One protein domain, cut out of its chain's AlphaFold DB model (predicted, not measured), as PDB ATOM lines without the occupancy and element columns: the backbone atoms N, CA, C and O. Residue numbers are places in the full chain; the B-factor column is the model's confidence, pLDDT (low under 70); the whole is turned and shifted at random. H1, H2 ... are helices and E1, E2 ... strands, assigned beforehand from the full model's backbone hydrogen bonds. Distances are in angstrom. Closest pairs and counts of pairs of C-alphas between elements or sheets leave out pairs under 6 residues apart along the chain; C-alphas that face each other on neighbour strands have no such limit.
ATOM      1  N   PHE A 771      56.386 112.591  58.764       89.12
ATOM      2  CA  PHE A 771      57.113 112.834  60.004       89.12
ATOM      3  C   PHE A 771      57.325 111.510  60.739       89.12
ATOM      4  O   PHE A 771      56.405 110.695  60.808       89.12
ATOM      5  N   ALA A 772      58.520 111.304  61.284       87.31
ATOM      6  CA  ALA A 772      58.838 110.155  62.125       87.31
ATOM      7  C   ALA A 772      59.570 110.606  63.394       87.31
ATOM      8  O   ALA A 772      60.529 111.380  63.313       87.31
ATOM      9  N   ASP A 773      59.138 110.093  64.549       86.12
ATOM     10  CA  ASP A 773      59.764 110.328  65.851       86.12
ATOM     11  C   ASP A 773      60.401 109.034  66.377       86.12
ATOM     12  O   ASP A 773      59.730 108.087  66.786       86.12
ATOM     13  N   PHE A 774      61.732 109.006  66.393       81.75
ATOM     14  CA  PHE A 774      62.507 107.836  66.794       81.75
ATOM     15  C   PHE A 774      62.548 107.640  68.319       81.75
ATOM     16  O   PHE A 774      62.940 106.561  68.766       81.75
ATOM     17  N   PHE A 775      62.147 108.634  69.125       74.69
ATOM     18  CA  PHE A 775      62.032 108.484  70.582       74.69
ATOM     19  C   PHE A 775      60.766 107.739  70.998       74.69
ATOM     20  O   PHE A 775      60.804 106.963  71.952       74.69
ATOM     21  N   ILE A 776      59.651 107.993  70.313       66.38
ATOM     22  CA  ILE A 776      58.338 107.437  70.671       66.38
ATOM     23  C   ILE A 776      58.137 106.068  70.005       66.38
ATOM     24  O   ILE A 776      57.673 105.130  70.650       66.38
ATOM     25  N   ASP A 777      58.582 105.908  68.755       60.91
ATOM     26  CA  ASP A 777      58.307 104.724  67.928       60.91
ATOM     27  C   ASP A 777      59.430 103.671  67.958       60.91
ATOM     28  O   ASP A 777      59.662 102.972  66.968       60.91
ATOM     29  N   GLY A 778      60.149 103.545  69.080       50.72
ATOM     30  CA  GLY A 778      61.465 102.886  69.213       50.72
ATOM     31  C   GLY A 778      61.636 101.442  68.693       50.72
ATOM     32  O   GLY A 778      62.764 100.952  68.655       50.72
ATOM     33  N   TYR A 779      60.572 100.767  68.242       48.19
ATOM     34  CA  TYR A 779      60.591  99.397  67.706       48.19
ATOM     35  C   TYR A 779      59.768  99.187  66.416       48.19
ATOM     36  O   TYR A 779      59.458  98.048  66.073       48.19
ATOM     37  N   ASN A 780      59.402 100.246  65.684       54.97
ATOM     38  CA  ASN A 780      58.512 100.125  64.521       54.97
ATOM     39  C   ASN A 780      59.274  99.961  63.183       54.97
ATOM     40  O   ASN A 780      60.247 100.676  62.931       54.97
ATOM     41  N   ASN A 781      58.801  99.080  62.285       54.09
ATOM     42  CA  ASN A 781      59.385  98.849  60.943       54.09
ATOM     43  C   ASN A 781      59.457 100.130  60.083       54.09
ATOM     44  O   ASN A 781      60.285 100.235  59.179       54.09
ATOM     45  N   ASN A 782      58.632 101.137  60.390       62.31
ATOM     46  CA  ASN A 782      58.669 102.445  59.733       62.31
ATOM     47  C   ASN A 782      60.025 103.155  59.879       62.31
ATOM     48  O   ASN A 782      60.429 103.869  58.963       62.31
ATOM     49  N   ASN A 783      60.765 102.912  60.964       74.31
ATOM     50  CA  ASN A 783      62.048 103.571  61.215       74.31
ATOM     51  C   ASN A 783      63.133 103.141  60.218       74.31
ATOM     52  O   ASN A 783      63.974 103.952  59.846       74.31
ATOM     53  N   GLU A 784      63.119 101.892  59.745       79.06
ATOM     54  CA  GLU A 784      64.098 101.421  58.754       79.06
ATOM     55  C   GLU A 784      63.834 102.014  57.369       79.06
ATOM     56  O   GLU A 784      64.769 102.443  56.694       79.06
ATOM     57  N   ASN A 785      62.563 102.149  56.985       85.44
ATOM     58  CA  ASN A 785      62.180 102.810  55.735       85.44
ATOM     59  C   ASN A 785      62.633 104.273  55.698       85.44
ATOM     60  O   ASN A 785      63.156 104.727  54.683       85.44
ATOM     61  N   VAL A 786      62.473 104.999  56.807       89.81
ATOM     62  CA  VAL A 786      62.916 106.395  56.932       89.81
ATOM     63  C   VAL A 786      64.432 106.508  56.737       89.81
ATOM     64  O   VAL A 786      64.906 107.360  55.989       89.81
ATOM     65  N   ILE A 787      65.203 105.615  57.362       91.38
ATOM     66  CA  ILE A 787      66.664 105.593  57.221       91.38
ATOM     67  C   ILE A 787      67.096 105.251  55.799       91.38
ATOM     68  O   ILE A 787      68.034 105.866  55.291       91.38
ATOM     69  N   ASN A 788      66.402 104.330  55.132       92.12
ATOM     70  CA  ASN A 788      66.670 104.018  53.731       92.12
ATOM     71  C   ASN A 788      66.465 105.243  52.827       92.12
ATOM     72  O   ASN A 788      67.298 105.487  51.958       92.12
ATOM     73  N   VAL A 789      65.430 106.059  53.068       93.62
ATOM     74  CA  VAL A 789      65.206 107.315  52.324       93.62
ATOM     75  C   VAL A 789      66.343 108.315  52.554       93.62
ATOM     76  O   VAL A 789      66.906 108.835  51.594       93.62
ATOM     77  N   ILE A 790      66.732 108.555  53.810       94.31
ATOM     78  CA  ILE A 790      67.826 109.482  54.153       94.31
ATOM     79  C   ILE A 790      69.132 109.059  53.471       94.31
ATOM     80  O   ILE A 790      69.805 109.859  52.820       94.31
ATOM     81  N   ASN A 791      69.475 107.778  53.590       94.38
ATOM     82  CA  ASN A 791      70.688 107.221  53.010       94.38
ATOM     83  C   ASN A 791      70.651 107.208  51.476       94.38
ATOM     84  O   ASN A 791      71.674 107.465  50.847       94.38
ATOM     85  N   SER A 792      69.476 106.995  50.879       94.62
ATOM     86  CA  SER A 792      69.247 107.124  49.438       94.62
ATOM     87  C   SER A 792      69.551 108.538  48.932       94.62
ATOM     88  O   SER A 792      70.285 108.705  47.953       94.62
ATOM     89  N   ILE A 793      69.056 109.562  49.635       95.00
ATOM     90  CA  ILE A 793      69.288 110.973  49.295       95.00
ATOM     91  C   ILE A 793      70.774 111.322  49.443       95.00
ATOM     92  O   ILE A 793      71.379 111.843  48.506       95.00
ATOM     93  N   ASN A 794      71.392 110.969  50.573       94.69
ATOM     94  CA  ASN A 794      72.809 111.247  50.826       94.69
ATOM     95  C   ASN A 794      73.724 110.573  49.794       94.69
ATOM     96  O   ASN A 794      74.646 111.206  49.277       94.69
ATOM     97  N   TYR A 795      73.454 109.306  49.460       94.94
ATOM     98  CA  TYR A 795      74.207 108.583  48.436       94.94
ATOM     99  C   TYR A 795      74.038 109.220  47.052       94.94
ATOM    100  O   TYR A 795      75.012 109.353  46.318       94.94
ATOM    101  N   SER A 796      72.827 109.666  46.709       92.69
ATOM    102  CA  SER A 796      72.558 110.336  45.429       92.69
ATOM    103  C   SER A 796      73.307 111.668  45.281       92.69
ATOM    104  O   SER A 796      73.667 112.043  44.166       92.69
ATOM    105  N   ILE A 797      73.547 112.382  46.385       91.94
ATOM    106  CA  ILE A 797      74.249 113.676  46.395       91.94
ATOM    107  C   ILE A 797      75.768 113.492  46.370       91.94
ATOM    108  O   ILE A 797      76.455 114.178  45.614       91.94
ATOM    109  N   ASN A 798      76.301 112.577  47.186       90.88
ATOM    110  CA  ASN A 798      77.738 112.330  47.279       90.88
ATOM    111  C   ASN A 798      78.060 110.826  47.348       90.88
ATOM    112  O   ASN A 798      78.400 110.316  48.418       90.88
ATOM    113  N   PRO A 799      78.021 110.111  46.212       88.81
ATOM    114  CA  PRO A 799      78.247 108.666  46.199       88.81
ATOM    115  C   PRO A 799      79.685 108.287  46.590       88.81
ATOM    116  O   PRO A 799      79.900 107.252  47.212       88.81
ATOM    117  N   THR A 800      80.680 109.128  46.273       88.06
ATOM    118  CA  THR A 800      82.103 108.837  46.549       88.06
ATOM    119  C   THR A 800      82.516 109.045  48.007       88.06
ATOM    120  O   THR A 800      83.435 108.381  48.479       88.06
ATOM    121  N   GLY A 801      81.840 109.946  48.726       85.25
ATOM    122  CA  GLY A 801      82.072 110.231  50.146       85.25
ATOM    123  C   GLY A 801      80.925 109.783  51.051       85.25
ATOM    124  O   GLY A 801      80.777 110.323  52.145       85.25
ATOM    125  N   TYR A 802      80.080 108.861  50.586       90.56
ATOM    126  CA  TYR A 802      78.885 108.432  51.304       90.56
ATOM    127  C   TYR A 802      79.231 107.715  52.616       90.56
ATOM    128  O   TYR A 802      79.987 106.742  52.638       90.56
ATOM    129  N   ILE A 803      78.604 108.167  53.704       86.62
ATOM    130  CA  ILE A 803      78.647 107.521  55.015       86.62
ATOM    131  C   ILE A 803      77.195 107.285  55.460       86.62
ATOM    132  O   ILE A 803      76.426 108.247  55.526       86.62
ATOM    133  N   PRO A 804      76.791 106.036  55.761       88.19
ATOM    134  CA  PRO A 804      75.424 105.732  56.165       88.19
ATOM    135  C   PRO A 804      75.091 106.348  57.527       88.19
ATOM    136  O   PRO A 804      75.825 106.173  58.503       88.19
ATOM    137  N   ILE A 805      73.939 107.010  57.612       87.50
ATOM    138  CA  ILE A 805      73.388 107.508  58.871       87.50
ATOM    139  C   ILE A 805      72.628 106.376  59.567       87.50
ATOM    140  O   ILE A 805      71.813 105.675  58.964       87.50
ATOM    141  N   SER A 806      72.900 106.208  60.863       85.00
ATOM    142  CA  SER A 806      72.245 105.215  61.720       85.00
ATOM    143  C   SER A 806      70.997 105.784  62.397       85.00
ATOM    144  O   SER A 806      71.024 106.926  62.864       85.00
ATOM    145  N   LYS A 807      69.950 104.956  62.558       82.88
ATOM    146  CA  LYS A 807      68.708 105.312  63.276       82.88
ATOM    147  C   LYS A 807      68.938 105.867  64.676       82.88
ATOM    148  O   LYS A 807      68.216 106.753  65.107       82.88
ATOM    149  N   TYR A 808      69.981 105.401  65.359       83.00
ATOM    150  CA  TYR A 808      70.311 105.843  66.716       83.00
ATOM    151  C   TYR A 808      70.864 107.274  66.779       83.00
ATOM    152  O   TYR A 808      71.037 107.813  67.866       83.00
ATOM    153  N   SER A 809      71.141 107.889  65.628       84.19
ATOM    154  CA  SER A 809      71.696 109.246  65.530       84.19
ATOM    155  C   SER A 809      70.607 110.312  65.373       84.19
ATOM    156  O   SER A 809      70.879 111.501  65.547       84.19
ATOM    157  N   ILE A 810      69.380 109.901  65.039       87.69
ATOM    158  CA  ILE A 810      68.262 110.782  64.702       87.69
ATOM    159  C   ILE A 810      67.233 110.740  65.833       87.69
ATOM    160  O   ILE A 810      66.904 109.678  66.350       87.69
ATOM    161  N   LYS A 811      66.732 111.914  66.222       87.69
ATOM    162  CA  LYS A 811      65.629 112.077  67.175       87.69
ATOM    163  C   LYS A 811      64.287 112.051  66.455       87.69
ATOM    164  O   LYS A 811      63.409 111.281  66.808       87.69
ATOM    165  N   ASN A 812      64.141 112.897  65.443       88.81
ATOM    166  CA  ASN A 812      62.960 112.967  64.592       88.81
ATOM    167  C   ASN A 812      63.328 113.530  63.216       88.81
ATOM    168  O   ASN A 812      64.413 114.091  63.039       88.81
ATOM    169  N   VAL A 813      62.447 113.348  62.235       91.94
ATOM    170  CA  VAL A 813      62.695 113.759  60.850       91.94
ATOM    171  C   VAL A 813      61.402 114.073  60.110       91.94
ATOM    172  O   VAL A 813      60.419 113.341  60.220       91.94
ATOM    173  N   TYR A 814      61.440 115.147  59.325       92.75
ATOM    174  CA  TYR A 814      60.481 115.427  58.258       92.75
ATOM    175  C   TYR A 814      61.102 115.023  56.930       92.75
ATOM    176  O   TYR A 814      62.260 115.360  56.677       92.75
ATOM    177  N   TYR A 815      60.371 114.301  56.090       93.81
ATOM    178  CA  TYR A 815      60.928 113.812  54.834       93.81
ATOM    179  C   TYR A 815      59.868 113.585  53.758       93.81
ATOM    180  O   TYR A 815      58.704 113.304  54.042       93.81
ATOM    181  N   SER A 816      60.314 113.675  52.511       93.12
ATOM    182  CA  SER A 816      59.644 113.155  51.320       93.12
ATOM    183  C   SER A 816      60.591 112.167  50.625       93.12
ATOM    184  O   SER A 816      61.652 111.844  51.160       93.12
ATOM    185  N   LYS A 817      60.240 111.667  49.437       91.06
ATOM    186  CA  LYS A 817      61.101 110.733  48.690       91.06
ATOM    187  C   LYS A 817      62.446 111.331  48.255       91.06
ATOM    188  O   LYS A 817      63.380 110.582  47.991       91.06
ATOM    189  N   ASP A 818      62.546 112.656  48.165       93.12
ATOM    190  CA  ASP A 818      63.666 113.376  47.545       93.12
ATOM    191  C   ASP A 818      64.277 114.491  48.412       93.12
ATOM    192  O   ASP A 818      65.215 115.161  47.977       93.12
ATOM    193  N   TRP A 819      63.809 114.669  49.648       95.88
ATOM    194  CA  TRP A 819      64.440 115.550  50.633       95.88
ATOM    195  C   TRP A 819      64.134 115.104  52.066       95.88
ATOM    196  O   TRP A 819      63.118 114.455  52.324       95.88
ATOM    197  N   TYR A 820      64.995 115.480  53.015       96.25
ATOM    198  CA  TYR A 820      64.745 115.289  54.445       96.25
ATOM    199  C   TYR A 820      65.327 116.421  55.299       96.25
ATOM    200  O   TYR A 820      66.296 117.075  54.920       96.25
ATOM    201  N   ILE A 821      64.749 116.620  56.483       95.44
ATOM    202  CA  ILE A 821      65.264 117.475  57.557       95.44
ATOM    203  C   ILE A 821      65.177 116.676  58.858       95.44
ATOM    204  O   ILE A 821      64.084 116.428  59.370       95.44
ATOM    205  N   ALA A 822      66.326 116.267  59.391       92.62
ATOM    206  CA  ALA A 822      66.433 115.447  60.589       92.62
ATOM    207  C   ALA A 822      67.021 116.241  61.763       92.62
ATOM    208  O   ALA A 822      68.042 116.920  61.645       92.62
ATOM    209  N   GLN A 823      66.402 116.111  62.932       90.75
ATOM    210  CA  GLN A 823      66.970 116.570  64.191       90.75
ATOM    211  C   GLN A 823      67.831 115.454  64.783       90.75
ATOM    212  O   GLN A 823      67.315 114.400  65.149       90.75
ATOM    213  N   THR A 824      69.134 115.684  64.927       87.69
ATOM    214  CA  THR A 824      70.044 114.763  65.628       87.69
ATOM    215  C   THR A 824      70.201 115.166  67.098       87.69
ATOM    216  O   THR A 824      69.609 116.144  67.579       87.69
ATOM    217  N   TYR A 825      71.007 114.407  67.844       80.56
ATOM    218  CA  TYR A 825      71.393 114.762  69.212       80.56
ATOM    219  C   TYR A 825      72.299 115.990  69.307       80.56
ATOM    220  O   TYR A 825      72.309 116.618  70.364       80.56
ATOM    221  N   GLN A 826      73.011 116.332  68.234       82.25
ATOM    222  CA  GLN A 826      73.989 117.421  68.205       82.25
ATOM    223  C   GLN A 826      73.426 118.652  67.491       82.25
ATOM    224  O   GLN A 826      73.458 119.754  68.027       82.25
ATOM    225  N   GLU A 827      72.855 118.448  66.308       87.56
ATOM    226  CA  GLU A 827      72.403 119.521  65.424       87.56
ATOM    227  C   GLU A 827      71.248 119.086  64.511       87.56
ATOM    228  O   GLU A 827      70.814 117.930  64.518       87.56
ATOM    229  N   ARG A 828      70.723 120.026  63.726       89.69
ATOM    230  CA  ARG A 828      69.760 119.745  62.661       89.69
ATOM    231  C   ARG A 828      70.510 119.610  61.342       89.69
ATOM    232  O   ARG A 828      71.263 120.507  60.984       89.69
ATOM    233  N   ILE A 829      70.250 118.526  60.624       91.94
ATOM    234  CA  ILE A 829      70.822 118.247  59.304       91.94
ATOM    235  C   ILE A 829      69.696 118.106  58.280       91.94
ATOM    236  O   ILE A 829      68.566 117.769  58.639       91.94
ATOM    237  N   GLY A 830      69.980 118.344  57.007       92.75
ATOM    238  CA  GLY A 830      68.996 118.155  55.951       92.75
ATOM    239  C   GLY A 830      69.607 118.293  54.571       92.75
ATOM    240  O   GLY A 830      70.510 119.100  54.370       92.75
ATOM    241  N   GLU A 831      69.094 117.502  53.640       95.81
ATOM    242  CA  GLU A 831      69.562 117.439  52.261       95.81
ATOM    243  C   GLU A 831      68.375 117.301  51.306       95.81
ATOM    244  O   GLU A 831      67.311 116.788  51.672       95.81
ATOM    245  N   CYS A 832      68.563 117.755  50.067       95.25
ATOM    246  CA  CYS A 832      67.533 117.773  49.033       95.25
ATOM    247  C   CYS A 832      68.134 117.442  47.667       95.25
ATOM    248  O   CYS A 832      69.134 118.037  47.246       95.25
ATOM    249  N   LEU A 833      67.490 116.537  46.930       93.12
ATOM    250  CA  LEU A 833      67.824 116.283  45.534       93.12
ATOM    251  C   LEU A 833      67.430 117.489  44.676       93.12
ATOM    252  O   LEU A 833      66.401 118.122  44.893       93.12
ATOM    253  N   LYS A 834      68.250 117.799  43.669       88.75
ATOM    254  CA  LYS A 834      68.070 118.991  42.820       88.75
ATOM    255  C   LYS A 834      67.307 118.724  41.519       88.75
ATOM    256  O   LYS A 834      67.186 119.626  40.697       88.75
ATOM    257  N   ASN A 835      66.830 117.495  41.320       86.19
ATOM    258  CA  ASN A 835      66.210 117.069  40.063       86.19
ATOM    259  C   ASN A 835      64.812 117.685  39.866       86.19
ATOM    260  O   ASN A 835      64.462 118.035  38.745       86.19
ATOM    261  N   ASP A 836      64.031 117.839  40.944       89.62
ATOM    262  CA  ASP A 836      62.690 118.442  40.942       89.62
ATOM    263  C   ASP A 836      62.713 119.753  41.741       89.62
ATOM    264  O   ASP A 836      62.994 119.756  42.942       89.62
ATOM    265  N   TYR A 837      62.398 120.880  41.096       91.38
ATOM    266  CA  TYR A 837      62.395 122.191  41.757       91.38
ATOM    267  C   TYR A 837      61.392 122.258  42.920       91.38
ATOM    268  O   TYR A 837      61.628 122.966  43.898       91.38
ATOM    269  N   ARG A 838      60.305 121.478  42.856       93.88
ATOM    270  CA  ARG A 838      59.264 121.441  43.893       93.88
ATOM    271  C   ARG A 838      59.793 120.851  45.200       93.88
ATOM    272  O   ARG A 838      59.372 121.280  46.269       93.88
ATOM    273  N   ALA A 839      60.744 119.918  45.129       93.56
ATOM    274  CA  ALA A 839      61.413 119.369  46.308       93.56
ATOM    275  C   ALA A 839      62.235 120.443  47.034       93.56
ATOM    276  O   ALA A 839      62.173 120.560  48.255       93.56
ATOM    277  N   ILE A 840      62.937 121.288  46.272       93.94
ATOM    278  CA  ILE A 840      63.723 122.409  46.805       93.94
ATOM    279  C   ILE A 840      62.805 123.434  47.485       93.94
ATOM    280  O   ILE A 840      63.122 123.929  48.567       93.94
ATOM    281  N   GLU A 841      61.663 123.752  46.873       94.00
ATOM    282  CA  GLU A 841      60.662 124.649  47.462       94.00
ATOM    283  C   GLU A 841      60.086 124.092  48.772       94.00
ATOM    284  O   GLU A 841      60.026 124.814  49.771       94.00
ATOM    285  N   GLU A 842      59.708 122.809  48.793       94.25
ATOM    286  CA  GLU A 842      59.229 122.114  49.995       94.25
ATOM    287  C   GLU A 842      60.284 122.126  51.111       94.25
ATOM    288  O   GLU A 842      59.987 122.565  52.226       94.25
ATOM    289  N   PHE A 843      61.521 121.728  50.799       95.00
ATOM    290  CA  PHE A 843      62.649 121.709  51.730       95.00
ATOM    291  C   PHE A 843      62.926 123.095  52.329       95.00
ATOM    292  O   PHE A 843      62.977 123.248  53.551       95.00
ATOM    293  N   ASN A 844      63.054 124.129  51.491       93.62
ATOM    294  CA  ASN A 844      63.338 125.495  51.943       93.62
ATOM    295  C   ASN A 844      62.205 126.064  52.807       93.62
ATOM    296  O   ASN A 844      62.459 126.747  53.806       93.62
ATOM    297  N   SER A 845      60.953 125.769  52.445       91.44
ATOM    298  CA  SER A 845      59.773 126.168  53.213       91.44
ATOM    299  C   SER A 845      59.780 125.537  54.608       91.44
ATOM    300  O   SER A 845      59.681 126.248  55.613       91.44
ATOM    301  N   TYR A 846      60.006 124.221  54.698       91.44
ATOM    302  CA  TYR A 846      60.065 123.508  55.977       91.44
ATOM    303  C   TYR A 846      61.276 123.909  56.826       91.44
ATOM    304  O   TYR A 846      61.119 124.127  58.029       91.44
ATOM    305  N   MET A 847      62.460 124.092  56.230       89.56
ATOM    306  CA  MET A 847      63.630 124.604  56.956       89.56
ATOM    307  C   MET A 847      63.358 125.984  57.560       89.56
ATOM    308  O   MET A 847      63.713 126.239  58.712       89.56
ATOM    309  N   THR A 848      62.680 126.868  56.821       88.62
ATOM    310  CA  THR A 848      62.323 128.207  57.309       88.62
ATOM    311  C   THR A 848      61.356 128.143  58.492       88.62
ATOM    312  O   THR A 848      61.566 128.847  59.480       88.62
ATOM    313  N   LEU A 849      60.322 127.296  58.424       87.25
ATOM    314  CA  LEU A 849      59.359 127.094  59.516       87.25
ATOM    315  C   LEU A 849      60.046 126.563  60.782       87.25
ATOM    316  O   LEU A 849      59.913 127.136  61.864       87.25
ATOM    317  N   LEU A 850      60.859 125.516  60.633       86.56
ATOM    318  CA  LEU A 850      61.551 124.878  61.752       86.56
ATOM    319  C   LEU A 850      62.611 125.786  62.393       86.56
ATOM    320  O   LEU A 850      62.912 125.637  63.580       86.56
ATOM    321  N   ASN A 851      63.211 126.712  61.639       83.81
ATOM    322  CA  ASN A 851      64.149 127.707  62.174       83.81
ATOM    323  C   ASN A 851      63.448 128.815  62.977       83.81
ATOM    324  O   ASN A 851      64.082 129.439  63.824       83.81
ATOM    325  N   LYS A 852      62.143 129.031  62.766       83.44
ATOM    326  CA  LYS A 852      61.317 129.964  63.553       83.44
ATOM    327  C   LYS A 852      60.749 129.349  64.839       83.44
ATOM    328  O   LYS A 852      60.071 130.042  65.588       83.44
ATOM    329  N   GLY A 853      61.023 128.069  65.110       70.19
ATOM    330  CA  GLY A 853      60.484 127.352  66.273       70.19
ATOM    331  C   GLY A 853      59.005 126.971  66.137       70.19
ATOM    332  O   GLY A 853      58.383 126.565  67.117       70.19
TER     333      GLY A 853
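What this domain is: This is residues 771 to 853 of the 869 residues of an uncharacterized protein of Clostridium sp. CAG:451 (UniProt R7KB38). What shape? An antiparallel sheet, E1 E2 E3 E4, makes three layers with H1 and H2 on opposite faces. What parts? The printed part has 83 residues of mixed class, with E1 H1 E2 E3 E4 H2 in turn. It is compact, with radius of gyration of the C-alphas 12.5 A, spanning 34 by 34 by 22 A.

How they stand to each other: What pairs? E2, residues 810 to 815, E3, residues 819 to 824, and E4, residues 828 to 832, form a meander, each strand the antiparallel neighbour of the one before, with two hairpins: between E2 and E3 the atoms N 814 and O 821 are 2.9 A apart, and between E3 and E4 the atoms N 822 and O 829 are 2.8 A apart, both within hydrogen-bond range. And the helices? H1, residues 782 to 797, and H2, residues 837 to 851, lie over E3, with every O i to N i+4 pair within hydrogen-bond range.

Where its parts are: Where first? C-alpha 771 begins E1, residues 771 to 773, at (57.113, 112.834, 60.004). Where last? C-alpha 851 ends H2 at (64.149, 127.707, 62.174).

The domain as a whole: Long link? H1 to E2 is long. Low confidence? Residues 776 to 782 have pLDDT under 70.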